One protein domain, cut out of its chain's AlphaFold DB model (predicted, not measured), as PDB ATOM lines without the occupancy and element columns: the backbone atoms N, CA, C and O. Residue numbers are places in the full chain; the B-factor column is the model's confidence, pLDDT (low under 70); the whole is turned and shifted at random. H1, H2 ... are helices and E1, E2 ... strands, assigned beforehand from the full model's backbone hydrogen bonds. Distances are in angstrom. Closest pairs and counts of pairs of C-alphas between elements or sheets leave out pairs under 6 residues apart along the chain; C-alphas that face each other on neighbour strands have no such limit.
ATOM      1  N   THR A  50     -29.201  -0.358  50.613       90.06
ATOM      2  CA  THR A  50     -27.885  -0.454  51.262       90.06
ATOM      3  C   THR A  50     -26.889  -1.047  50.276       90.06
ATOM      4  O   THR A  50     -27.142  -2.091  49.674       90.06
ATOM      5  N   VAL A  51     -25.751  -0.381  50.122       91.38
ATOM      6  CA  VAL A  51     -24.743  -0.687  49.105       91.38
ATOM      7  C   VAL A  51     -23.432  -1.165  49.731       91.38
ATOM      8  O   VAL A  51     -23.205  -1.018  50.932       91.38
ATOM      9  N   GLN A  52     -22.570  -1.785  48.920       91.75
ATOM     10  CA  GLN A  52     -21.235  -2.188  49.369       91.75
ATOM     11  C   GLN A  52     -20.383  -0.940  49.661       91.75
ATOM     12  O   GLN A  52     -20.591   0.086  49.009       91.75
ATOM     13  N   PRO A  53     -19.418  -1.002  50.597       95.56
ATOM     14  CA  PRO A  53     -18.505   0.107  50.848       95.56
ATOM     15  C   PRO A  53     -17.760   0.553  49.588       95.56
ATOM     16  O   PRO A  53     -17.268  -0.274  48.821       95.56
ATOM     17  N   PHE A  54     -17.642   1.866  49.408       96.19
ATOM     18  CA  PHE A  54     -16.885   2.471  48.316       96.19
ATOM     19  C   PHE A  54     -16.095   3.691  48.804       96.19
ATOM     20  O   PHE A  54     -16.440   4.334  49.798       96.19
ATOM     21  N   HIS A  55     -15.022   4.015  48.090       95.50
ATOM     22  CA  HIS A  55     -14.183   5.195  48.334       95.50
ATOM     23  C   HIS A  55     -14.126   6.139  47.132       95.50
ATOM     24  O   HIS A  55     -13.726   7.302  47.271       95.50
ATOM     25  N   ALA A  56     -14.565   5.649  45.972       97.44
ATOM     26  CA  ALA A  56     -14.644   6.389  44.730       97.44
ATOM     27  C   ALA A  56     -16.058   6.325  44.142       97.44
ATOM     28  O   ALA A  56     -16.730   5.292  44.207       97.44
ATOM     29  N   LEU A  57     -16.486   7.430  43.542       96.69
ATOM     30  CA  LEU A  57     -17.765   7.556  42.855       96.69
ATOM     31  C   LEU A  57     -17.527   8.010  41.419       96.69
ATOM     32  O   LEU A  57     -16.868   9.021  41.185       96.69
ATOM     33  N   VAL A  58     -18.057   7.270  40.452       96.19
ATOM     34  CA  VAL A  58     -17.938   7.615  39.032       96.19
ATOM     35  C   VAL A  58     -19.325   7.728  38.432       96.19
ATOM     36  O   VAL A  58     -20.076   6.758  38.404       96.19
ATOM     37  N   PHE A  59     -19.648   8.897  37.899       93.19
ATOM     38  CA  PHE A  59     -20.880   9.121  37.156       93.19
ATOM     39  C   PHE A  59     -20.620   8.956  35.666       93.19
ATOM     40  O   PHE A  59     -19.635   9.479  35.161       93.19
ATOM     41  N   LYS A  60     -21.488   8.253  34.947       90.50
ATOM     42  CA  LYS A  60     -21.376   7.999  33.509       90.50
ATOM     43  C   LYS A  60     -22.694   8.278  32.799       90.50
ATOM     44  O   LYS A  60     -23.761   8.026  33.350       90.50
ATOM     45  N   ASN A  61     -22.594   8.696  31.537       77.62
ATOM     46  CA  ASN A  61     -23.721   8.824  30.604       77.62
ATOM     47  C   ASN A  61     -24.830   9.773  31.089       77.62
ATOM     48  O   ASN A  61     -25.995   9.391  31.107       77.62
ATOM     49  N   GLY A  62     -24.471  11.010  31.453       65.88
ATOM     50  CA  GLY A  62     -25.462  12.053  31.754       65.88
ATOM     51  C   GLY A  62     -26.363  12.397  30.555       65.88
ATOM     52  O   GLY A  62     -26.179  11.878  29.450       65.88
ATOM     53  N   ILE A  63     -27.355  13.268  30.761       66.31
ATOM     54  CA  ILE A  63     -28.388  13.571  29.756       66.31
ATOM     55  C   ILE A  63     -27.742  14.126  28.472       66.31
ATOM     56  O   ILE A  63     -27.154  15.209  28.457       66.31
ATOM     57  N   LEU A  64     -27.863  13.371  27.374       58.12
ATOM     58  CA  LEU A  64     -27.377  13.761  26.051       58.12
ATOM     59  C   LEU A  64     -28.337  14.781  25.424       58.12
ATOM     60  O   LEU A  64     -29.289  14.400  24.761       58.12
ATOM     61  N   GLN A  65     -28.066  16.060  25.697       52.50
ATOM     62  CA  GLN A  65     -28.291  17.308  24.939       52.50
ATOM     63  C   GLN A  65     -29.563  17.557  24.088       52.50
ATOM     64  O   GLN A  65     -29.700  18.665  23.571       52.50
ATOM     65  N   ASP A  66     -30.524  16.648  23.953       50.03
ATOM     66  CA  ASP A  66     -31.630  16.813  23.000       50.03
ATOM     67  C   ASP A  66     -32.918  17.364  23.642       50.03
ATOM     68  O   ASP A  66     -33.993  16.811  23.446       50.03
ATOM     69  N   LYS A  67     -32.814  18.521  24.330       47.22
ATOM     70  CA  LYS A  67     -33.918  19.482  24.651       47.22
ATOM     71  C   LYS A  67     -34.406  19.647  26.104       47.22
ATOM     72  O   LYS A  67     -35.565  20.013  26.298       47.22
ATOM     73  N   SER A  68     -33.563  19.568  27.132       50.88
ATOM     74  CA  SER A  68     -33.946  20.180  28.417       50.88
ATOM     75  C   SER A  68     -32.770  20.701  29.238       50.88
ATOM     76  O   SER A  68     -31.646  20.218  29.138       50.88
ATOM     77  N   LYS A  69     -33.042  21.731  30.050       58.72
ATOM     78  CA  LYS A  69     -32.146  22.299  31.073       58.72
ATOM     79  C   LYS A  69     -31.997  21.356  32.280       58.72
ATOM     80  O   LYS A  69     -31.764  21.818  33.397       58.72
ATOM     81  N   ASP A  70     -32.210  20.064  32.073       75.25
ATOM     82  CA  ASP A  70     -32.330  19.105  33.154       75.25
ATOM     83  C   ASP A  70     -30.951  18.538  33.453       75.25
ATOM     84  O   ASP A  70     -30.250  18.032  32.576       75.25
ATOM     85  N   PHE A  71     -30.556  18.659  34.713       81.12
ATOM     86  CA  PHE A  71     -29.383  17.998  35.252       81.12
ATOM     87  C   PHE A  71     -29.800  16.662  35.859       81.12
ATOM     88  O   PHE A  71     -30.924  16.517  36.343       81.12
ATOM     89  N   VAL A  72     -28.875  15.708  35.906       87.62
ATOM     90  CA  VAL A  72     -28.972  14.626  36.888       87.62
ATOM     91  C   VAL A  72     -28.467  15.180  38.217       87.62
ATOM     92  O   VAL A  72     -27.278  15.474  38.361       87.62
ATOM     93  N   TYR A  73     -29.382  15.370  39.164       91.44
ATOM     94  CA  TYR A  73     -29.107  15.878  40.502       91.44
ATOM     95  C   TYR A  73     -28.663  14.735  41.410       91.44
ATOM     96  O   TYR A  73     -29.350  13.723  41.534       91.44
ATOM     97  N   VAL A  74     -27.522  14.906  42.063       94.06
ATOM     98  CA  VAL A  74     -26.958  13.947  43.006       94.06
ATOM     99  C   VAL A  74     -26.691  14.655  44.323       94.06
ATOM    100  O   VAL A  74     -25.847  15.547  44.381       94.06
ATOM    101  N   ASP A  75     -27.369  14.220  45.377       95.94
ATOM    102  CA  ASP A  75     -27.084  14.629  46.749       95.94
ATOM    103  C   ASP A  75     -26.198  13.571  47.407       95.94
ATOM    104  O   ASP A  75     -26.640  12.451  47.649       95.94
ATOM    105  N   LEU A  76     -24.955  13.924  47.724       97.19
ATOM    106  CA  LEU A  76     -24.021  13.096  48.480       97.19
ATOM    107  C   LEU A  76     -23.913  13.621  49.912       97.19
ATOM    108  O   LEU A  76     -23.488  14.757  50.130       97.19
ATOM    109  N   LYS A  77     -24.278  12.791  50.890       96.88
ATOM    110  CA  LYS A  77     -24.309  13.166  52.311       96.88
ATOM    111  C   LYS A  77     -23.509  12.206  53.174       96.88
ATOM    112  O   LYS A  77     -23.409  11.017  52.868       96.88
ATOM    113  N   GLN A  78     -22.984  12.714  54.283       96.00
ATOM    114  CA  GLN A  78     -22.371  11.855  55.284       96.00
ATOM    115  C   GLN A  78     -23.438  11.041  56.036       96.00
ATOM    116  O   GLN A  78     -24.432  11.598  56.499       96.00
ATOM    117  N   ALA A  79     -23.222   9.734  56.177       95.81
ATOM    118  CA  ALA A  79     -23.989   8.856  57.067       95.81
ATOM    119  C   ALA A  79     -23.123   7.680  57.533       95.81
ATOM    120  O   ALA A  79     -22.068   7.430  56.958       95.81
ATOM    121  N   ASP A  80     -23.571   6.935  58.543       94.69
ATOM    122  CA  ASP A  80     -22.821   5.791  59.085       94.69
ATOM    123  C   ASP A  80     -22.811   4.570  58.150       94.69
ATOM    124  O   ASP A  80     -21.972   3.677  58.278       94.69
ATOM    125  N   ASN A  81     -23.736   4.528  57.196       94.38
ATOM    126  CA  ASN A  81     -23.882   3.466  56.218       94.38
ATOM    127  C   ASN A  81     -23.724   3.989  54.790       94.38
ATOM    128  O   ASN A  81     -23.886   5.173  54.506       94.38
ATOM    129  N   TYR A  82     -23.418   3.064  53.885       95.06
ATOM    130  CA  TYR A  82     -23.445   3.332  52.459       95.06
ATOM    131  C   TYR A  82     -24.848   3.021  51.932       95.06
ATOM    132  O   TYR A  82     -25.323   1.886  52.056       95.06
ATOM    133  N   SER A  83     -25.520   4.009  51.346       94.81
ATOM    134  CA  SER A  83     -26.828   3.811  50.712       94.81
ATOM    135  C   SER A  83     -26.958   4.595  49.413       94.81
ATOM    136  O   SER A  83     -26.331   5.642  49.235       94.81
ATOM    137  N   VAL A  84     -27.786   4.081  48.509       93.06
ATOM    138  CA  VAL A  84     -28.194   4.773  47.290       93.06
ATOM    139  C   VAL A  84     -29.712   4.727  47.186       93.06
ATOM    140  O   VAL A  84     -30.331   3.676  47.322       93.06
ATOM    141  N   ASP A  85     -30.312   5.879  46.928       91.56
ATOM    142  CA  ASP A  85     -31.732   6.045  46.646       91.56
ATOM    143  C   ASP A  85     -31.909   6.771  45.306       91.56
ATOM    144  O   ASP A  85     -31.069   7.566  44.878       91.56
ATOM    145  N   GLY A  86     -33.013   6.479  44.625       87.75
ATOM    146  CA  GLY A  86     -33.326   7.037  43.316       87.75
ATOM    147  C   GLY A  86     -32.726   6.279  42.132       87.75
ATOM    148  O   GLY A  86     -32.956   6.713  41.011       87.75
ATOM    149  N   LEU A  87     -32.041   5.143  42.326       87.44
ATOM    150  CA  LEU A  87     -31.536   4.286  41.237       87.44
ATOM    151  C   LEU A  87     -32.229   2.912  41.174       87.44
ATOM    152  O   LEU A  87     -32.895   2.477  42.117       87.44
ATOM    153  N   THR A  88     -32.115   2.224  40.037       85.62
ATOM    154  CA  THR A  88     -32.323   0.772  39.904       85.62
ATOM    155  C   THR A  88     -30.986   0.021  39.888       85.62
ATOM    156  O   THR A  88     -29.936   0.603  39.637       85.62
ATOM    157  N   LYS A  89     -31.015  -1.299  40.122       83.19
ATOM    158  CA  LYS A  89     -29.817  -2.170  40.139       83.19
ATOM    159  C   LYS A  89     -29.039  -2.215  38.820       83.19
ATOM    160  O   LYS A  89     -27.888  -2.618  38.800       83.19
ATOM    161  N   ASP A  90     -29.690  -1.860  37.725       86.31
ATOM    162  CA  ASP A  90     -29.143  -1.746  36.376       86.31
ATOM    163  C   ASP A  90     -28.569  -0.348  36.076       86.31
ATOM    164  O   ASP A  90     -27.873  -0.179  35.080       86.31
ATOM    165  N   GLU A  91     -28.799   0.637  36.951       88.94
ATOM    166  CA  GLU A  91     -28.268   2.006  36.840       88.94
ATOM    167  C   GLU A  91     -26.970   2.208  37.643       88.94
ATOM    168  O   GLU A  91     -26.378   3.291  37.613       88.94
ATOM    169  N   PHE A  92     -26.498   1.188  38.368       91.88
ATOM    170  CA  PHE A  92     -25.204   1.227  39.044       91.88
ATOM    171  C   PHE A  92     -24.540  -0.148  39.138       91.88
ATOM    172  O   PHE A  92     -25.190  -1.187  39.138       91.88
ATOM    173  N   TYR A  93     -23.217  -0.153  39.253       93.94
ATOM    174  CA  TYR A  93     -22.417  -1.350  39.514       93.94
ATOM    175  C   TYR A  93     -21.111  -0.975  40.211       93.94
ATOM    176  O   TYR A  93     -20.769   0.199  40.347       93.94
ATOM    177  N   TYR A  94     -20.355  -1.985  40.636       94.44
ATOM    178  CA  TYR A  94     -19.073  -1.792  41.307       94.44
ATOM    179  C   TYR A  94     -17.913  -2.189  40.414       94.44
ATOM    180  O   TYR A  94     -17.977  -3.167  39.666       94.44
ATOM    181  N   LYS A  95     -16.812  -1.457  40.554       94.94
ATOM    182  CA  LYS A  95     -15.512  -1.824  40.000       94.94
ATOM    183  C   LYS A  95     -14.455  -1.660  41.088       94.94
ATOM    184  O   LYS A  95     -13.896  -0.581  41.248       94.94
ATOM    185  N   GLY A  96     -14.197  -2.728  41.843       94.12
ATOM    186  CA  GLY A  96     -13.356  -2.650  43.041       94.12
ATOM    187  C   GLY A  96     -14.051  -1.847  44.142       94.12
ATOM    188  O   GLY A  96     -15.199  -2.126  44.464       94.12
ATOM    189  N   ASP A  97     -13.376  -0.827  44.668       95.06
ATOM    190  CA  ASP A  97     -13.876   0.118  45.681       95.06
ATOM    191  C   ASP A  97     -14.608   1.334  45.078       95.06
ATOM    192  O   ASP A  97     -14.844   2.340  45.755       95.06
ATOM    193  N   THR A  98     -14.941   1.259  43.789       96.56
ATOM    194  CA  THR A  98     -15.609   2.325  43.045       96.56
ATOM    195  C   THR A  98     -17.066   1.967  42.787       96.56
ATOM    196  O   THR A  98     -17.347   0.964  42.125       96.56
ATOM    197  N   LEU A  99     -17.984   2.824  43.238       96.12
ATOM    198  CA  LEU A  99     -19.376   2.807  42.802       96.12
ATOM    199  C   LEU A  99     -19.482   3.568  41.478       96.12
ATOM    200  O   LEU A  99     -19.134   4.746  41.392       96.12
ATOM    201  N   VAL A 100     -19.953   2.891  40.437       95.31
ATOM    202  CA  VAL A 100     -20.181   3.480  39.118       95.31
ATOM    203  C   VAL A 100     -21.678   3.617  38.901       95.31
ATOM    204  O   VAL A 100     -22.399   2.627  38.971       95.31
ATOM    205  N   ILE A 101     -22.134   4.831  38.614       92.12
ATOM    206  CA  ILE A 101     -23.528   5.142  38.298       92.12
ATOM    207  C   ILE A 101     -23.619   5.433  36.805       92.12
ATOM    208  O   ILE A 101     -22.999   6.373  36.311       92.12
ATOM    209  N   GLU A 102     -24.403   4.634  36.091       88.69
ATOM    210  CA  GLU A 102     -24.721   4.801  34.676       88.69
ATOM    211  C   GLU A 102     -26.209   5.132  34.564       88.69
ATOM    212  O   GLU A 102     -27.061   4.249  34.580       88.69
ATOM    213  N   ASN A 103     -26.541   6.422  34.490       73.62
ATOM    214  CA  ASN A 103     -27.931   6.865  34.576       73.62
ATOM    215  C   ASN A 103     -28.279   7.844  33.453       73.62
ATOM    216  O   ASN A 103     -27.693   8.916  33.349       73.62
ATOM    217  N   SER A 104     -29.289   7.477  32.660       64.56
ATOM    218  CA  SER A 104     -29.786   8.251  31.516       64.56
ATOM    219  C   SER A 104     -31.183   8.852  31.717       64.56
ATOM    220  O   SER A 104     -31.694   9.502  30.807       64.56
ATOM    221  N   LYS A 105     -31.851   8.594  32.854       72.12
ATOM    222  CA  LYS A 105     -33.299   8.854  32.999       72.12
ATOM    223  C   LYS A 105     -33.729   9.394  34.359       72.12
ATOM    224  O   LYS A 105     -34.745  10.083  34.431       72.12
ATOM    225  N   ASN A 106     -33.020   9.066  35.433       65.75
ATOM    226  CA  ASN A 106     -33.385   9.483  36.782       65.75
ATOM    227  C   ASN A 106     -32.786  10.856  37.098       65.75
ATOM    228  O   ASN A 106     -31.574  11.030  37.031       65.75
ATOM    229  N   ILE A 107     -33.649  11.811  37.456       78.19
ATOM    230  CA  ILE A 107     -33.285  13.224  37.640       78.19
ATOM    231  C   ILE A 107     -32.723  13.483  39.043       78.19
ATOM    232  O   ILE A 107     -31.993  14.443  39.215       78.19
ATOM    233  N   TYR A 108     -33.015  12.645  40.043       87.94
ATOM    234  CA  TYR A 108     -32.534  12.851  41.412       87.94
ATOM    235  C   TYR A 108     -32.046  11.546  42.040       87.94
ATOM    236  O   TYR A 108     -32.783  10.562  42.084       87.94
ATOM    237  N   VAL A 109     -30.819  11.569  42.551       90.88
ATOM    238  CA  VAL A 109     -30.141  10.459  43.221       90.88
ATOM    239  C   VAL A 109     -29.672  10.948  44.586       90.88
ATOM    240  O   VAL A 109     -29.060  12.009  44.687       90.88
ATOM    241  N   SER A 110     -29.935  10.181  45.639       94.44
ATOM    242  CA  SER A 110     -29.403  10.455  46.975       94.44
ATOM    243  C   SER A 110     -28.424   9.356  47.347       94.44
ATOM    244  O   SER A 110     -28.763   8.178  47.305       94.44
ATOM    245  N   ILE A 111     -27.213   9.735  47.725       95.50
ATOM    246  CA  ILE A 111     -26.138   8.826  48.102       95.50
ATOM    247  C   ILE A 111     -25.707   9.188  49.511       95.50
ATOM    248  O   ILE A 111     -25.491  10.359  49.828       95.50
ATOM    249  N   THR A 112     -25.548   8.178  50.353       96.75
ATOM    250  CA  THR A 112     -24.921   8.352  51.658       96.75
ATOM    251  C   THR A 112     -23.659   7.516  51.763       96.75
ATOM    252  O   THR A 112     -23.578   6.426  51.194       96.75
ATOM    253  N   ALA A 113     -22.644   8.066  52.426       96.44
ATOM    254  CA  ALA A 113     -21.383   7.383  52.676       96.44
ATOM    255  C   ALA A 113     -20.703   7.943  53.939       96.44
ATOM    256  O   ALA A 113     -20.708   9.161  54.134       96.44
ATOM    257  N   PRO A 114     -20.030   7.110  54.754       95.75
ATOM    258  CA  PRO A 114     -19.214   7.578  55.880       95.75
ATOM    259  C   PRO A 114     -18.053   8.482  55.462       95.75
ATOM    260  O   PRO A 114     -17.703   9.434  56.163       95.75
ATOM    261  N   SER A 115     -17.453   8.175  54.310       95.94
ATOM    262  CA  SER A 115     -16.290   8.860  53.747       95.94
ATOM    263  C   SER A 115     -16.261   8.712  52.229       95.94
ATOM    264  O   SER A 115     -16.673   7.674  51.709       95.94
ATOM    265  N   ILE A 116     -15.695   9.698  51.537       97.50
ATOM    266  CA  ILE A 116     -15.460   9.669  50.092       97.50
ATOM    267  C   ILE A 116     -14.148  10.390  49.775       97.50
ATOM    268  O   ILE A 116     -13.866  11.441  50.351       97.50
ATOM    269  N   ASN A 117     -13.354   9.837  48.857       97.62
ATOM    270  CA  ASN A 117     -12.025  10.372  48.539       97.62
ATOM    271  C   ASN A 117     -11.913  10.841  47.088       97.62
ATOM    272  O   ASN A 117     -11.064  11.681  46.769       97.62
ATOM    273  N   TYR A 118     -12.736  10.281  46.203       98.44
ATOM    274  CA  TYR A 118     -12.653  10.515  44.771       98.44
ATOM    275  C   TYR A 118     -14.037  10.554  44.131       98.44
ATOM    276  O   TYR A 118     -14.870   9.682  44.379       98.44
ATOM    277  N   ILE A 119     -14.271  11.555  43.290       98.25
ATOM    278  CA  ILE A 119     -15.483  11.705  42.496       98.25
ATOM    279  C   ILE A 119     -15.081  12.079  41.072       98.25
ATOM    280  O   ILE A 119     -14.319  13.019  40.857       98.25
ATOM    281  N   GLU A 120     -15.608  11.364  40.088       96.81
ATOM    282  CA  GLU A 120     -15.364  11.643  38.677       96.81
ATOM    283  C   GLU A 120     -16.682  11.703  37.915       96.81
ATOM    284  O   GLU A 120     -17.492  10.776  37.939       96.81
ATOM    285  N   HIS A 121     -16.877  12.795  37.189       92.19
ATOM    286  CA  HIS A 121     -17.944  12.916  36.215       92.19
ATOM    287  C   HIS A 121     -17.421  12.468  34.859       92.19
ATOM    288  O   HIS A 121     -16.466  13.038  34.359       92.19
ATOM    289  N   LYS A 122     -18.060  11.478  34.239       88.94
ATOM    290  CA  LYS A 122     -17.869  11.089  32.840       88.94
ATOM    291  C   LYS A 122     -19.157  11.380  32.073       88.94
ATOM    292  O   LYS A 122     -20.182  10.726  32.256       88.94
ATOM    293  N   GLY A 123     -19.114  12.378  31.198       82.88
ATOM    294  CA  GLY A 123     -20.291  12.901  30.498       82.88
ATOM    295  C   GLY A 123     -20.736  14.257  31.044       82.88
ATOM    296  O   GLY A 123     -20.046  14.856  31.862       82.88
ATOM    297  N   GLN A 124     -21.876  14.750  30.560       82.44
ATOM    298  CA  GLN A 124     -22.316  16.137  30.755       82.44
ATOM    299  C   GLN A 124     -23.585  16.228  31.615       82.44
ATOM    300  O   GLN A 124     -24.281  15.232  31.793       82.44
ATOM    301  N   MET A 125     -23.906  17.433  32.103       87.00
ATOM    302  CA  MET A 125     -25.164  17.754  32.800       87.00
ATOM    303  C   MET A 125     -25.362  17.033  34.143       87.00
ATOM    304  O   MET A 125     -26.473  16.657  34.514       87.00
ATOM    305  N   TRP A 126     -24.285  16.882  34.912       90.44
ATOM    306  CA  TRP A 126     -24.361  16.446  36.309       90.44
ATOM    307  C   TRP A 126     -24.436  17.645  37.245       90.44
ATOM    308  O   TRP A 126     -23.644  18.577  37.110       90.44
ATOM    309  N   TYR A 127     -25.350  17.594  38.209       93.38
ATOM    310  CA  TYR A 127     -25.386  18.504  39.346       93.38
ATOM    311  C   TYR A 127     -25.081  17.700  40.607       93.38
ATOM    312  O   TYR A 127     -25.896  16.900  41.050       93.38
ATOM    313  N   LEU A 128     -23.897  17.893  41.171       96.00
ATOM    314  CA  LEU A 128     -23.451  17.233  42.388       96.00
ATOM    315  C   LEU A 128     -23.511  18.205  43.557       96.00
ATOM    316  O   LEU A 128     -22.870  19.254  43.526       96.00
ATOM    317  N   LYS A 129     -24.206  17.813  44.616       97.62
ATOM    318  CA  LYS A 129     -24.257  18.524  45.883       97.62
ATOM    319  C   LYS A 129     -23.671  17.641  46.982       97.62
ATOM    320  O   LYS A 129     -24.168  16.550  47.230       97.62
ATOM    321  N   ILE A 130     -22.609  18.107  47.630       97.81
ATOM    322  CA  ILE A 130     -21.901  17.413  48.713       97.81
ATOM    323  C   ILE A 130     -22.202  18.150  50.014       97.81
ATOM    324  O   ILE A 130     -21.910  19.343  50.111       97.81
ATOM    325  N   VAL A 131     -22.801  17.469  50.993       95.69
ATOM    326  CA  VAL A 131     -23.367  18.120  52.187       95.69
ATOM    327  C   VAL A 131     -22.971  17.400  53.474       95.69
ATOM    328  O   VAL A 131     -22.934  16.170  53.520       95.69
ATOM    329  N   ASP A 132     -22.744  18.185  54.527       95.81
ATOM    330  CA  ASP A 132     -22.649  17.739  55.924       95.81
ATOM    331  C   ASP A 132     -21.504  16.754  56.222       95.81
ATOM    332  O   ASP A 132     -21.575  15.971  57.169       95.81
ATOM    333  N   PHE A 133     -20.411  16.794  55.453       96.75
ATOM    334  CA  PHE A 133     -19.224  16.008  55.786       96.75
ATOM    335  C   PHE A 133     -18.431  16.676  56.907       96.75
ATOM    336  O   PHE A 133     -17.685  17.629  56.690       96.75
ATOM    337  N   ASN A 134     -18.527  16.131  58.117       95.00
ATOM    338  CA  ASN A 134     -17.878  16.678  59.309       95.00
ATOM    339  C   ASN A 134     -16.346  16.637  59.256       95.00
ATOM    340  O   ASN A 134     -15.695  17.416  59.957       95.00
ATOM    341  N   LYS A 135     -15.771  15.713  58.474       94.81
ATOM    342  CA  LYS A 135     -14.329  15.609  58.231       94.81
ATOM    343  C   LYS A 135     -14.032  14.704  57.034       94.81
ATOM    344  O   LYS A 135     -14.320  13.514  57.080       94.81
ATOM    345  N   LEU A 136     -13.354  15.241  56.023       97.00
ATOM    346  CA  LEU A 136     -12.713  14.477  54.950       97.00
ATOM    347  C   LEU A 136     -11.218  14.796  54.909       97.00
ATOM    348  O   LEU A 136     -10.830  15.961  54.854       97.00
ATOM    349  N   SER A 137     -10.369  13.767  54.918       97.12
ATOM    350  CA  SER A 137      -8.912  13.947  54.814       97.12
ATOM    351  C   SER A 137      -8.486  14.443  53.434       97.12
ATOM    352  O   SER A 137      -7.611  15.296  53.319       97.12
ATOM    353  N   ALA A 138      -9.110  13.931  52.377       97.56
ATOM    354  CA  ALA A 138      -8.889  14.398  51.021       97.56
ATOM    355  C   ALA A 138     -10.139  14.144  50.184       97.56
ATOM    356  O   ALA A 138     -10.758  13.092  50.318       97.56
ATOM    357  N   LEU A 139     -10.470  15.086  49.308       98.50
ATOM    358  CA  LEU A 139     -11.520  14.949  48.313       98.50
ATOM    359  C   LEU A 139     -10.979  15.395  46.959       98.50
ATOM    360  O   LEU A 139     -10.558  16.538  46.790       98.50
ATOM    361  N   ASN A 140     -10.991  14.476  46.002       98.62
ATOM    362  CA  ASN A 140     -10.576  14.721  44.631       98.62
ATOM    363  C   ASN A 140     -11.807  14.693  43.732       98.62
ATOM    364  O   ASN A 140     -12.519  13.694  43.718       98.62
ATOM    365  N   ILE A 141     -12.046  15.762  42.980       98.50
ATOM    366  CA  ILE A 141     -13.173  15.868  42.056       98.50
ATOM    367  C   ILE A 141     -12.643  16.164  40.657       98.50
ATOM    368  O   ILE A 141     -11.952  17.161  40.441       98.50
ATOM    369  N   VAL A 142     -12.990  15.301  39.705       97.94
ATOM    370  CA  VAL A 142     -12.722  15.499  38.278       97.94
ATOM    371  C   VAL A 142     -14.050  15.722  37.565       97.94
ATOM    372  O   VAL A 142     -14.900  14.837  37.497       97.94
ATOM    373  N   ALA A 143     -14.228  16.933  37.057       95.62
ATOM    374  CA  ALA A 143     -15.437  17.430  36.427       95.62
ATOM    375  C   ALA A 143     -15.220  17.592  34.911       95.62
ATOM    376  O   ALA A 143     -14.413  18.415  34.466       95.62
ATOM    377  N   GLU A 144     -15.934  16.786  34.122       92.00
ATOM    378  CA  GLU A 144     -16.030  16.916  32.661       92.00
ATOM    379  C   GLU A 144     -16.915  18.107  32.259       92.00
ATOM    380  O   GLU A 144     -17.364  18.884  33.098       92.00
ATOM    381  N   ASP A 145     -17.143  18.295  30.963       91.38
ATOM    382  CA  ASP A 145     -17.838  19.477  30.462       91.38
ATOM    383  C   ASP A 145     -19.282  19.617  30.987       91.38
ATOM    384  O   ASP A 145     -20.027  18.643  31.109       91.38
ATOM    385  N   ASN A 146     -19.720  20.860  31.212       90.12
ATOM    386  CA  ASN A 146     -21.085  21.212  31.632       90.12
ATOM    387  C   ASN A 146     -21.547  20.538  32.944       90.12
ATOM    388  O   ASN A 146     -22.707  20.135  33.061       90.12
ATOM    389  N   THR A 147     -20.666  20.406  33.937       92.00
ATOM    390  CA  THR A 147     -21.026  19.897  35.270       92.00
ATOM    391  C   THR A 147     -21.088  21.002  36.319       92.00
ATOM    392  O   THR A 147     -20.385  22.013  36.254       92.00
ATOM    393  N   TYR A 148     -21.922  20.779  37.324       95.00
ATOM    394  CA  TYR A 148     -22.099  21.633  38.487       95.00
ATOM    395  C   TYR A 148     -21.710  20.869  39.747       95.00
ATOM    396  O   TYR A 148     -22.192  19.763  39.976       95.00
ATOM    397  N   THR A 149     -20.883  21.479  40.586       97.69
ATOM    398  CA  THR A 149     -20.502  20.940  41.890       97.69
ATOM    399  C   THR A 149     -20.737  21.991  42.961       97.69
ATOM    400  O   THR A 149     -20.258  23.120  42.854       97.69
ATOM    401  N   VAL A 150     -21.462  21.607  44.003       98.00
ATOM    402  CA  VAL A 150     -21.767  22.431  45.166       98.00
ATOM    403  C   VAL A 150     -21.286  21.703  46.413       98.00
ATOM    404  O   VAL A 150     -21.623  20.540  46.621       98.00
ATOM    405  N   LEU A 151     -20.500  22.383  47.240       97.44
ATOM    406  CA  LEU A 151     -20.129  21.924  48.572       97.44
ATOM    407  C   LEU A 151     -20.840  22.781  49.614       97.44
ATOM    408  O   LEU A 151     -20.775  24.009  49.559       97.44
ATOM    409  N   GLU A 152     -21.467  22.140  50.596       95.75
ATOM    410  CA  GLU A 152     -22.207  22.777  51.685       95.75
ATOM    411  C   GLU A 152     -21.856  22.143  53.035       95.75
ATOM    412  O   GLU A 152     -21.744  20.922  53.160       95.75
ATOM    413  N   ASN A 153     -21.693  22.987  54.059       95.88
ATOM    414  CA  ASN A 153     -21.514  22.590  55.461       95.88
ATOM    415  C   ASN A 153     -20.500  21.444  55.694       95.88
ATOM    416  O   ASN A 153     -20.716  20.555  56.513       95.88
ATOM    417  N   SER A 154     -19.395  21.441  54.948       96.69
ATOM    418  CA  SER A 154     -18.402  20.368  54.965       96.69
ATOM    419  C   SER A 154     -17.029  20.856  55.438       96.69
ATOM    420  O   SER A 154     -16.642  22.012  55.238       96.69
ATOM    421  N   LYS A 155     -16.274  19.957  56.080       97.44
ATOM    422  CA  LYS A 155     -14.895  20.180  56.536       97.44
ATOM    423  C   LYS A 155     -13.941  19.256  55.796       97.44
ATOM    424  O   LYS A 155     -13.981  18.036  55.966       97.44
ATOM    425  N   ILE A 156     -13.070  19.834  54.983       97.69
ATOM    426  CA  ILE A 156     -12.183  19.106  54.076       97.69
ATOM    427  C   ILE A 156     -10.749  19.550  54.337       97.69
ATOM    428  O   ILE A 156     -10.444  20.735  54.344       97.69
ATOM    429  N   GLN A 157      -9.836  18.611  54.546       97.62
ATOM    430  CA  GLN A 157      -8.434  18.959  54.755       97.62
ATOM    431  C   GLN A 157      -7.730  19.277  53.424       97.62
ATOM    432  O   GLN A 157      -7.038  20.286  53.313       97.62
ATOM    433  N   LEU A 158      -7.933  18.460  52.390       97.94
ATOM    434  CA  LEU A 158      -7.402  18.712  51.050       97.94
ATOM    435  C   LEU A 158      -8.503  18.575  49.998       97.94
ATOM    436  O   LEU A 158      -9.033  17.484  49.806       97.94
ATOM    437  N   LEU A 159      -8.820  19.667  49.304       98.25
ATOM    438  CA  LEU A 159      -9.717  19.668  48.152       98.25
ATOM    439  C   LEU A 159      -8.898  19.807  46.870       98.25
ATOM    440  O   LEU A 159      -8.272  20.839  46.647       98.25
ATOM    441  N   ASN A 160      -8.946  18.794  46.010       98.62
ATOM    442  CA  ASN A 160      -8.434  18.876  44.647       98.62
ATOM    443  C   ASN A 160      -9.623  18.897  43.690       98.62
ATOM    444  O   ASN A 160     -10.407  17.949  43.663       98.62
ATOM    445  N   TYR A 161      -9.754  19.953  42.896       98.44
ATOM    446  CA  TYR A 161     -10.815  20.070  41.902       98.44
ATOM    447  C   TYR A 161     -10.216  20.353  40.531       98.44
ATOM    448  O   TYR A 161      -9.447  21.300  40.375       98.44
ATOM    449  N   LYS A 162     -10.603  19.556  39.535       98.31
ATOM    450  CA  LYS A 162     -10.240  19.767  38.134       98.31
ATOM    451  C   LYS A 162     -11.497  19.825  37.280       98.31
ATOM    452  O   LYS A 162     -12.139  18.800  37.074       98.31
ATOM    453  N   GLY A 163     -11.828  21.010  36.780       96.19
ATOM    454  CA  GLY A 163     -12.955  21.252  35.887       96.19
ATOM    455  C   GLY A 163     -12.510  21.575  34.463       96.19
ATOM    456  O   GLY A 163     -11.612  22.393  34.254       96.19
ATOM    457  N   LYS A 164     -13.164  20.957  33.475       92.94
ATOM    458  CA  LYS A 164     -13.005  21.302  32.054       92.94
ATOM    459  C   LYS A 164     -13.923  22.466  31.655       92.94
ATOM    460  O   LYS A 164     -13.971  23.477  32.355       92.94
ATOM    461  N   VAL A 165     -14.629  22.360  30.527       93.00
ATOM    462  CA  VAL A 165     -15.361  23.464  29.903       93.00
ATOM    463  C   VAL A 165     -16.756  23.616  30.500       93.00
ATOM    464  O   VAL A 165     -17.483  22.650  30.699       93.00
ATOM    465  N   SER A 166     -17.161  24.859  30.753       92.38
ATOM    466  CA  SER A 166     -18.465  25.216  31.323       92.38
ATOM    467  C   SER A 166     -18.753  24.542  32.671       92.38
ATOM    468  O   SER A 166     -19.915  24.364  33.039       92.38
ATOM    469  N   THR A 167     -17.708  24.173  33.414       94.75
ATOM    470  CA  THR A 167     -17.848  23.615  34.762       94.75
ATOM    471  C   THR A 167     -18.099  24.715  35.777       94.75
ATOM    472  O   THR A 167     -17.605  25.836  35.622       94.75
ATOM    473  N   LYS A 168     -18.866  24.417  36.827       96.75
ATOM    474  CA  LYS A 168     -19.100  25.368  37.914       96.75
ATOM    475  C   LYS A 168     -18.865  24.734  39.271       96.75
ATOM    476  O   LYS A 168     -19.475  23.715  39.583       96.75
ATOM    477  N   LEU A 169     -18.013  25.370  40.065       97.81
ATOM    478  CA  LEU A 169     -17.725  24.983  41.439       97.81
ATOM    479  C   LEU A 169     -18.224  26.070  42.393       97.81
ATOM    480  O   LEU A 169     -17.792  27.220  42.303       97.81
ATOM    481  N   PHE A 170     -19.085  25.679  43.328       97.69
ATOM    482  CA  PHE A 170     -19.576  26.524  44.410       97.69
ATOM    483  C   PHE A 170     -19.158  25.924  45.747       97.69
ATOM    484  O   PHE A 170     -19.564  24.817  46.100       97.69
ATOM    485  N   VAL A 171     -18.346  26.660  46.494       96.00
ATOM    486  CA  VAL A 171     -17.929  26.308  47.850       96.00
ATOM    487  C   VAL A 171     -18.352  27.452  48.759       96.00
ATOM    488  O   VAL A 171     -17.678  28.478  48.819       96.00
ATOM    489  N   GLU A 172     -19.494  27.321  49.429       88.25
ATOM    490  CA  GLU A 172     -20.075  28.427  50.203       88.25
ATOM    491  C   GLU A 172     -19.720  28.371  51.697       88.25
ATOM    492  O   GLU A 172     -19.208  27.378  52.205       88.25
ATOM    493  N   PHE A 173     -19.973  29.438  52.446       80.88
ATOM    494  CA  PHE A 173     -19.938  29.364  53.909       80.88
ATOM    495  C   PHE A 173     -21.114  28.485  54.401       80.88
ATOM    496  O   PHE A 173     -22.197  28.596  53.827       80.88
ATOM    497  N   PRO A 174     -20.965  27.623  55.433       92.38
ATOM    498  CA  PRO A 174     -19.865  27.526  56.398       92.38
ATOM    499  C   PRO A 174     -18.825  26.427  56.107       92.38
ATOM    500  O   PRO A 174     -18.307  25.814  57.041       92.38
ATOM    501  N   ASN A 175     -18.490  26.145  54.842       93.94
ATOM    502  CA  ASN A 175     -17.436  25.167  54.557       93.94
ATOM    503  C   ASN A 175     -16.070  25.600  55.132       93.94
ATOM    504  O   ASN A 175     -15.711  26.782  55.161       93.94
ATOM    505  N   THR A 176     -15.280  24.607  55.544       95.50
ATOM    506  CA  THR A 176     -13.875  24.767  55.960       95.50
ATOM    507  C   THR A 176     -13.009  23.875  55.082       95.50
ATOM    508  O   THR A 176     -13.248  22.672  54.990       95.50
ATOM    509  N   VAL A 177     -12.020  24.456  54.406       95.56
ATOM    510  CA  VAL A 177     -11.112  23.730  53.512       95.56
ATOM    511  C   VAL A 177      -9.677  24.084  53.876       95.56
ATOM    512  O   VAL A 177      -9.249  25.180  53.546       95.56
ATOM    513  N   ASP A 178      -8.901  23.212  54.526       95.31
ATOM    514  CA  ASP A 178      -7.534  23.585  54.944       95.31
ATOM    515  C   ASP A 178      -6.648  23.939  53.734       95.31
ATOM    516  O   ASP A 178      -5.995  24.982  53.731       95.31
ATOM    517  N   SER A 179      -6.624  23.092  52.703       95.62
ATOM    518  CA  SER A 179      -5.883  23.316  51.454       95.62
ATOM    519  C   SER A 179      -6.753  23.057  50.228       95.62
ATOM    520  O   SER A 179      -7.434  22.034  50.162       95.62
ATOM    521  N   ALA A 180      -6.716  23.960  49.248       96.81
ATOM    522  CA  ALA A 180      -7.482  23.865  48.010       96.81
ATOM    523  C   ALA A 180      -6.558  23.970  46.789       96.81
ATOM    524  O   ALA A 180      -5.856  24.964  46.636       96.81
ATOM    525  N   ASN A 181      -6.595  22.973  45.908       97.69
ATOM    526  CA  ASN A 181      -5.947  23.008  44.600       97.69
ATOM    527  C   ASN A 181      -7.040  22.985  43.531       97.69
ATOM    528  O   ASN A 181      -7.690  21.953  43.328       97.69
ATOM    529  N   LEU A 182      -7.274  24.124  42.883       97.56
ATOM    530  CA  LEU A 182      -8.377  24.298  41.939       97.56
ATOM    531  C   LEU A 182      -7.824  24.572  40.541       97.56
ATOM    532  O   LEU A 182      -7.141  25.568  40.322       97.56
ATOM    533  N   GLU A 183      -8.149  23.699  39.594       97.69
ATOM    534  CA  GLU A 183      -7.823  23.844  38.176       97.69
ATOM    535  C   GLU A 183      -9.125  23.926  37.372       97.69
ATOM    536  O   GLU A 183      -9.886  22.960  37.330       97.69
ATOM    537  N   LEU A 184      -9.410  25.073  36.753       96.25
ATOM    538  CA  LEU A 184     -10.587  25.263  35.900       96.25
ATOM    539  C   LEU A 184     -10.174  25.934  34.586       96.25
ATOM    540  O   LEU A 184      -9.644  27.040  34.605       96.25
ATOM    541  N   THR A 185     -10.436  25.293  33.442       92.81
ATOM    542  CA  THR A 185     -10.006  25.820  32.125       92.81
ATOM    543  C   THR A 185     -10.985  26.815  31.498       92.81
ATOM    544  O   THR A 185     -10.584  27.680  30.731       92.81
ATOM    545  N   LYS A 186     -12.290  26.659  31.744       93.12
ATOM    546  CA  LYS A 186     -13.335  27.600  31.315       93.12
ATOM    547  C   LYS A 186     -14.587  27.303  32.117       93.12
ATOM    548  O   LYS A 186     -15.172  26.241  31.948       93.12
ATOM    549  N   GLY A 187     -15.023  28.206  32.984       94.06
ATOM    550  CA  GLY A 187     -16.048  27.844  33.959       94.06
ATOM    551  C   GLY A 187     -16.487  28.981  34.860       94.06
ATOM    552  O   GLY A 187     -16.383  30.156  34.501       94.06
ATOM    553  N   SER A 188     -17.023  28.618  36.016       96.62
ATOM    554  CA  SER A 188     -17.365  29.540  37.094       96.62
ATOM    555  C   SER A 188     -16.831  29.003  38.415       96.62
ATOM    556  O   SER A 188     -17.012  27.825  38.723       96.62
ATOM    557  N   LEU A 189     -16.226  29.875  39.211       96.88
ATOM    558  CA  LEU A 189     -15.773  29.561  40.557       96.88
ATOM    559  C   LEU A 189     -16.384  30.550  41.544       96.88
ATOM    560  O   LEU A 189     -16.155  31.753  41.435       96.88
ATOM    561  N   THR A 190     -17.093  30.026  42.536       96.69
ATOM    562  CA  THR A 190     -17.471  30.758  43.743       96.69
ATOM    563  C   THR A 190     -16.853  30.049  44.938       96.69
ATOM    564  O   THR A 190     -17.208  28.910  45.234       96.69
ATOM    565  N   PHE A 191     -15.936  30.714  45.635       95.38
ATOM    566  CA  PHE A 191     -15.245  30.155  46.789       95.38
ATOM    567  C   PHE A 191     -15.307  31.118  47.978       95.38
ATOM    568  O   PHE A 191     -14.680  32.177  47.994       95.38
ATOM    569  N   LYS A 192     -16.093  30.727  48.982       92.69
ATOM    570  CA  LYS A 192     -16.392  31.471  50.215       92.69
ATOM    571  C   LYS A 192     -16.117  30.640  51.477       92.69
ATOM    572  O   LYS A 192     -16.591  30.993  52.555       92.69
ATOM    573  N   ALA A 193     -15.412  29.516  51.351       91.94
ATOM    574  CA  ALA A 193     -14.989  28.714  52.495       91.94
ATOM    575  C   ALA A 193     -13.815  29.369  53.229       91.94
ATOM    576  O   ALA A 193     -12.998  30.068  52.627       91.94
ATOM    577  N   THR A 194     -13.690  29.072  54.521       92.06
ATOM    578  CA  THR A 194     -12.452  29.370  55.259       92.06
ATOM    579  C   THR A 194     -11.334  28.461  54.751       92.06
ATOM    580  O   THR A 194     -11.569  27.280  54.472       92.06
ATOM    581  N   ASN A 195     -10.128  29.006  54.594       90.88
ATOM    582  CA  ASN A 195      -9.015  28.277  53.996       90.88
ATOM    583  C   ASN A 195      -7.653  28.763  54.501       90.88
ATOM    584  O   ASN A 195      -7.485  29.943  54.798       90.88
ATOM    585  N   LYS A 196      -6.686  27.840  54.621       90.44
ATOM    586  CA  LYS A 196      -5.300  28.172  54.997       90.44
ATOM    587  C   LYS A 196      -4.402  28.333  53.777       90.44
ATOM    588  O   LYS A 196      -3.529  29.197  53.789       90.44
ATOM    589  N   TYR A 197      -4.586  27.494  52.756       92.44
ATOM    590  CA  TYR A 197      -3.800  27.511  51.523       92.44
ATOM    591  C   TYR A 197      -4.649  27.263  50.272       92.44
ATOM    592  O   TYR A 197      -5.383  26.274  50.205       92.44
ATOM    593  N   ALA A 198      -4.467  28.093  49.247       93.75
ATOM    594  CA  ALA A 198      -5.085  27.913  47.938       93.75
ATOM    595  C   ALA A 198      -4.047  28.009  46.800       93.75
ATOM    596  O   ALA A 198      -3.269  28.964  46.742       93.75
ATOM    597  N   ASP A 199      -4.043  27.025  45.896       95.19
ATOM    598  CA  ASP A 199      -3.395  27.077  44.576       95.19
ATOM    599  C   ASP A 199      -4.490  27.107  43.504       95.19
ATOM    600  O   ASP A 199      -5.294  26.175  43.399       95.19
ATOM    601  N   LEU A 200      -4.547  28.198  42.740       95.81
ATOM    602  CA  LEU A 200      -5.585  28.455  41.746       95.81
ATOM    603  C   LEU A 200      -4.965  28.515  40.343       95.81
ATOM    604  O   LEU A 200      -4.107  29.355  40.067       95.81
ATOM    605  N   ARG A 201      -5.433  27.636  39.454       96.56
ATOM    606  CA  ARG A 201      -5.096  27.596  38.022       96.56
ATOM    607  C   ARG A 201      -6.375  27.800  37.219       96.56
ATOM    608  O   ARG A 201      -7.120  26.846  36.992       96.56
ATOM    609  N   LEU A 202      -6.673  29.044  36.872       94.62
ATOM    610  CA  LEU A 202      -7.968  29.455  36.343       94.62
ATOM    611  C   LEU A 202      -7.787  30.121  34.980       94.62
ATOM    612  O   LEU A 202      -7.203  31.191  34.878       94.62
ATOM    613  N   ASP A 203      -8.366  29.528  33.943       93.12
ATOM    614  CA  ASP A 203      -8.397  30.099  32.596       93.12
ATOM    615  C   ASP A 203      -9.842  30.456  32.218       93.12
ATOM    616  O   ASP A 203     -10.780  29.727  32.522       93.12
ATOM    617  N   SER A 204     -10.046  31.608  31.576       90.62
ATOM    618  CA  SER A 204     -11.311  31.956  30.916       90.62
ATOM    619  C   SER A 204     -12.571  31.788  31.793       90.62
ATOM    620  O   SER A 204     -13.578  31.195  31.384       90.62
ATOM    621  N   MET A 205     -12.526  32.307  33.026       94.81
ATOM    622  CA  MET A 205     -13.656  32.275  33.960       94.81
ATOM    623  C   MET A 205     -14.767  33.244  33.542       94.81
ATOM    624  O   MET A 205     -14.544  34.433  33.341       94.81
ATOM    625  N   SER A 206     -15.993  32.730  33.474       94.12
ATOM    626  CA  SER A 206     -17.211  33.534  33.298       94.12
ATOM    627  C   SER A 206     -17.648  34.229  34.587       94.12
ATOM    628  O   SER A 206     -18.205  35.322  34.544       94.12
ATOM    629  N   ILE A 207     -17.403  33.585  35.729       93.56
ATOM    630  CA  ILE A 207     -17.643  34.118  37.069       93.56
ATOM    631  C   ILE A 207     -16.468  33.673  37.931       93.56
ATOM    632  O   ILE A 207     -16.139  32.486  37.961       93.56
ATOM    633  N   LEU A 208     -15.861  34.620  38.633       94.69
ATOM    634  CA  LEU A 208     -14.870  34.365  39.665       94.69
ATOM    635  C   LEU A 208     -15.257  35.185  40.891       94.69
ATOM    636  O   LEU A 208     -15.140  36.407  40.886       94.69
ATOM    637  N   GLU A 209     -15.741  34.510  41.925       94.25
ATOM    638  CA  GLU A 209     -16.089  35.120  43.201       94.25
ATOM    639  C   GLU A 209     -15.252  34.471  44.305       94.25
ATOM    640  O   GLU A 209     -15.428  33.296  44.627       94.25
ATOM    641  N   LEU A 210     -14.336  35.244  44.880       91.88
ATOM    642  CA  LEU A 210     -13.449  34.825  45.962       91.88
ATOM    643  C   LEU A 210     -13.680  35.765  47.145       91.88
ATOM    644  O   LEU A 210     -13.429  36.962  47.017       91.88
ATOM    645  N   ASN A 211     -14.151  35.247  48.281       84.69
ATOM    646  CA  ASN A 211     -14.477  36.075  49.450       84.69
ATOM    647  C   ASN A 211     -13.785  35.583  50.725       84.69
ATOM    648  O   ASN A 211     -13.618  34.383  50.936       84.69
ATOM    649  N   GLY A 212     -13.479  36.522  51.622       73.94
ATOM    650  CA  GLY A 212     -12.962  36.228  52.960       73.94
ATOM    651  C   GLY A 212     -11.528  35.699  52.950       73.94
ATOM    652  O   GLY A 212     -10.682  36.188  52.199       73.94
ATOM    653  N   ASP A 213     -11.271  34.697  53.793       75.88
ATOM    654  CA  ASP A 213      -9.934  34.158  54.082       75.88
ATOM    655  C   ASP A 213      -9.208  33.600  52.849       75.88
ATOM    656  O   ASP A 213      -7.976  33.525  52.841       75.88
ATOM    657  N   ILE A 214      -9.933  33.248  51.777       77.38
ATOM    658  CA  ILE A 214      -9.285  32.754  50.557       77.38
ATOM    659  C   ILE A 214      -8.335  33.796  49.950       77.38
ATOM    660  O   ILE A 214      -7.245  33.452  49.507       77.38
ATOM    661  N   LEU A 215      -8.686  35.085  49.986       80.81
ATOM    662  CA  LEU A 215      -7.859  36.136  49.379       80.81
ATOM    663  C   LEU A 215      -6.480  36.258  50.044       80.81
ATOM    664  O   LEU A 215      -5.522  36.669  49.398       80.81
ATOM    665  N   GLN A 216      -6.374  35.880  51.320       82.19
ATOM    666  CA  GLN A 216      -5.123  35.912  52.082       82.19
ATOM    667  C   GLN A 216      -4.326  34.601  51.983       82.19
ATOM    668  O   GLN A 216      -3.150  34.572  52.334       82.19
ATOM    669  N   SER A 217      -4.953  33.519  51.519       81.81
ATOM    670  CA  SER A 217      -4.373  32.170  51.483       81.81
ATOM    671  C   SER A 217      -3.951  31.708  50.085       81.81
ATOM    672  O   SER A 217      -3.322  30.651  49.958       81.81
ATOM    673  N   ILE A 218      -4.228  32.497  49.039       85.06
ATOM    674  CA  ILE A 218      -3.747  32.241  47.674       85.06
ATOM    675  C   ILE A 218      -2.217  32.322  47.643       85.06
ATOM    676  O   ILE A 218      -1.624  33.388  47.792       85.06
ATOM    677  N   LYS A 219      -1.576  31.175  47.414       79.12
ATOM    678  CA  LYS A 219      -0.122  31.063  47.225       79.12
ATOM    679  C   LYS A 219       0.287  31.274  45.772       79.12
ATOM    680  O   LYS A 219       1.356  31.816  45.505       79.12
ATOM    681  N   SER A 220      -0.553  30.830  44.844       73.31
ATOM    682  CA  SER A 220      -0.345  30.967  43.407       73.31
ATOM    683  C   SER A 220      -1.673  31.163  42.696       73.31
ATOM    684  O   SER A 220      -2.667  30.511  43.009       73.31
ATOM    685  N   PHE A 221      -1.655  32.080  41.733       78.75
ATOM    686  CA  PHE A 221      -2.757  32.379  40.834       78.75
ATOM    687  C   PHE A 221      -2.183  32.402  39.418       78.75
ATOM    688  O   PHE A 221      -1.278  33.198  39.143       78.75
ATOM    689  N   LYS A 222      -2.630  31.482  38.564       73.50
ATOM    690  CA  LYS A 222      -2.187  31.354  37.172       73.50
ATOM    691  C   LYS A 222      -3.364  31.232  36.231       73.50
ATOM    692  O   LYS A 222      -4.306  30.497  36.600       73.50
TER     693      LYS A 222
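Overview. This is residues 50 to 222 of the 222 residues of an uncharacterized protein of Chitinophaga sp. GDMCC 1.1288 (UniProt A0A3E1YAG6). The chain is wound in stacked turns, a flattened solenoid with two walls of strands: one wall holds E1, E5, E7 and E9, the other holds E2, E6, E8 and E10, and the long strands E11 and E12 bend round to take part in both. Towards one end the turns continue into E13 and E14 and are capped by the short helix H1, with E15 beside E13; towards the other end E4 and E3 add antiparallel edges. The printed part has 173 residues, with fifteen named strands and one named helix in the order E1 to E14, H1, E15. The strands pair in one branched, mixed sheet, mostly parallel, and the class is mostly strand. The whole is compact, with a radius of gyration of the C-alphas of 15.6 A and spans of 47 by 39 by 24 A.

Arrangement. Look first at E11, residues 155 to 171, which bends by 168 degrees at residue 161, and at its parallel neighbour E12, residues 176 to 191, which bends by 165 degrees at residue 188; N 161 and O 181 are 2.9 A apart, within hydrogen-bond range. On one side of E11 you will find two parallel neighbours in staggered pairing: E9, residues 139 to 143, with N 141 and O 160 at 2.8 A, and E10, residues 148 to 152, with N 151 and O 170 at 2.8 A. E9 and E10 are only just apart, 8.2 A at the closest. From E9 go to E7, residues 118 to 122 (N 119 and O 140, 2.8 A), then E1, residues 56 to 60 (N 57 and O 118, 2.9 A), then E5, residues 98 to 102 (N 58 and O 99, 2.9 A), each parallel to the one before. E4, residues 92 to 95, forms a hairpin with E5, antiparallel at 146 degrees, with N 93 and O 100 at 2.9 A. From E10 go to E8, residues 126 to 131 (N 128 and O 148, 2.8 A), then E2, residues 72 to 78 (N 74 and O 127, 2.8 A), then E6, residues 108 to 113 (N 75 and O 109, 2.9 A), again parallel. E3, residues 83 to 85, is antiparallel to E6 at 172 degrees, with N 85 and O 110 at 2.8 A. E1 and E2 are apart, and so are E5 and E6. On the other side of E12 from E11 lie two parallel neighbours: E13, residues 194 to 202, with N 180 and O 197 at 2.8 A, and E14, residues 207 to 210, with N 191 and O 209 at 2.8 A. E15, residues 218 to 221, is parallel to E13, with N 219 and O 198 at 2.9 A. H1, residues 214 to 217, is on the sheet at a height of 7.4 A, only just over none of its strands, with 2 of its 4 C-alphas falling on E12. The closest C-alphas of E13 and H1 are those of Tyr 197 and Ser 217, 4.7 A apart. H1 is too short for any O i to N i+4 pair; its one O i to N i+3 pair is within range.

Along the chain. Find C-alpha 56 at (-14.644, 6.389, 44.730), where E1 begins. E2 runs 19.7 A and E13 19.4 A from first to last C-alpha. E11 starts at C-alpha 155, (-14.895, 20.180, 56.536), and its ends are 11.1 A apart across its bend. E15 ends at C-alpha 221, (-2.757, 32.379, 40.834).

Size, cuts and confidence. The two C-alphas farthest apart, those of Asp 90 and Gln 216, are 47.3 A apart. The printed part has no cut. The link from E1 to E2, with 11 residues between them, is long. Mean pLDDT of the printed part is 90.4; residues 62 to 69, 104 and 106 are under 70.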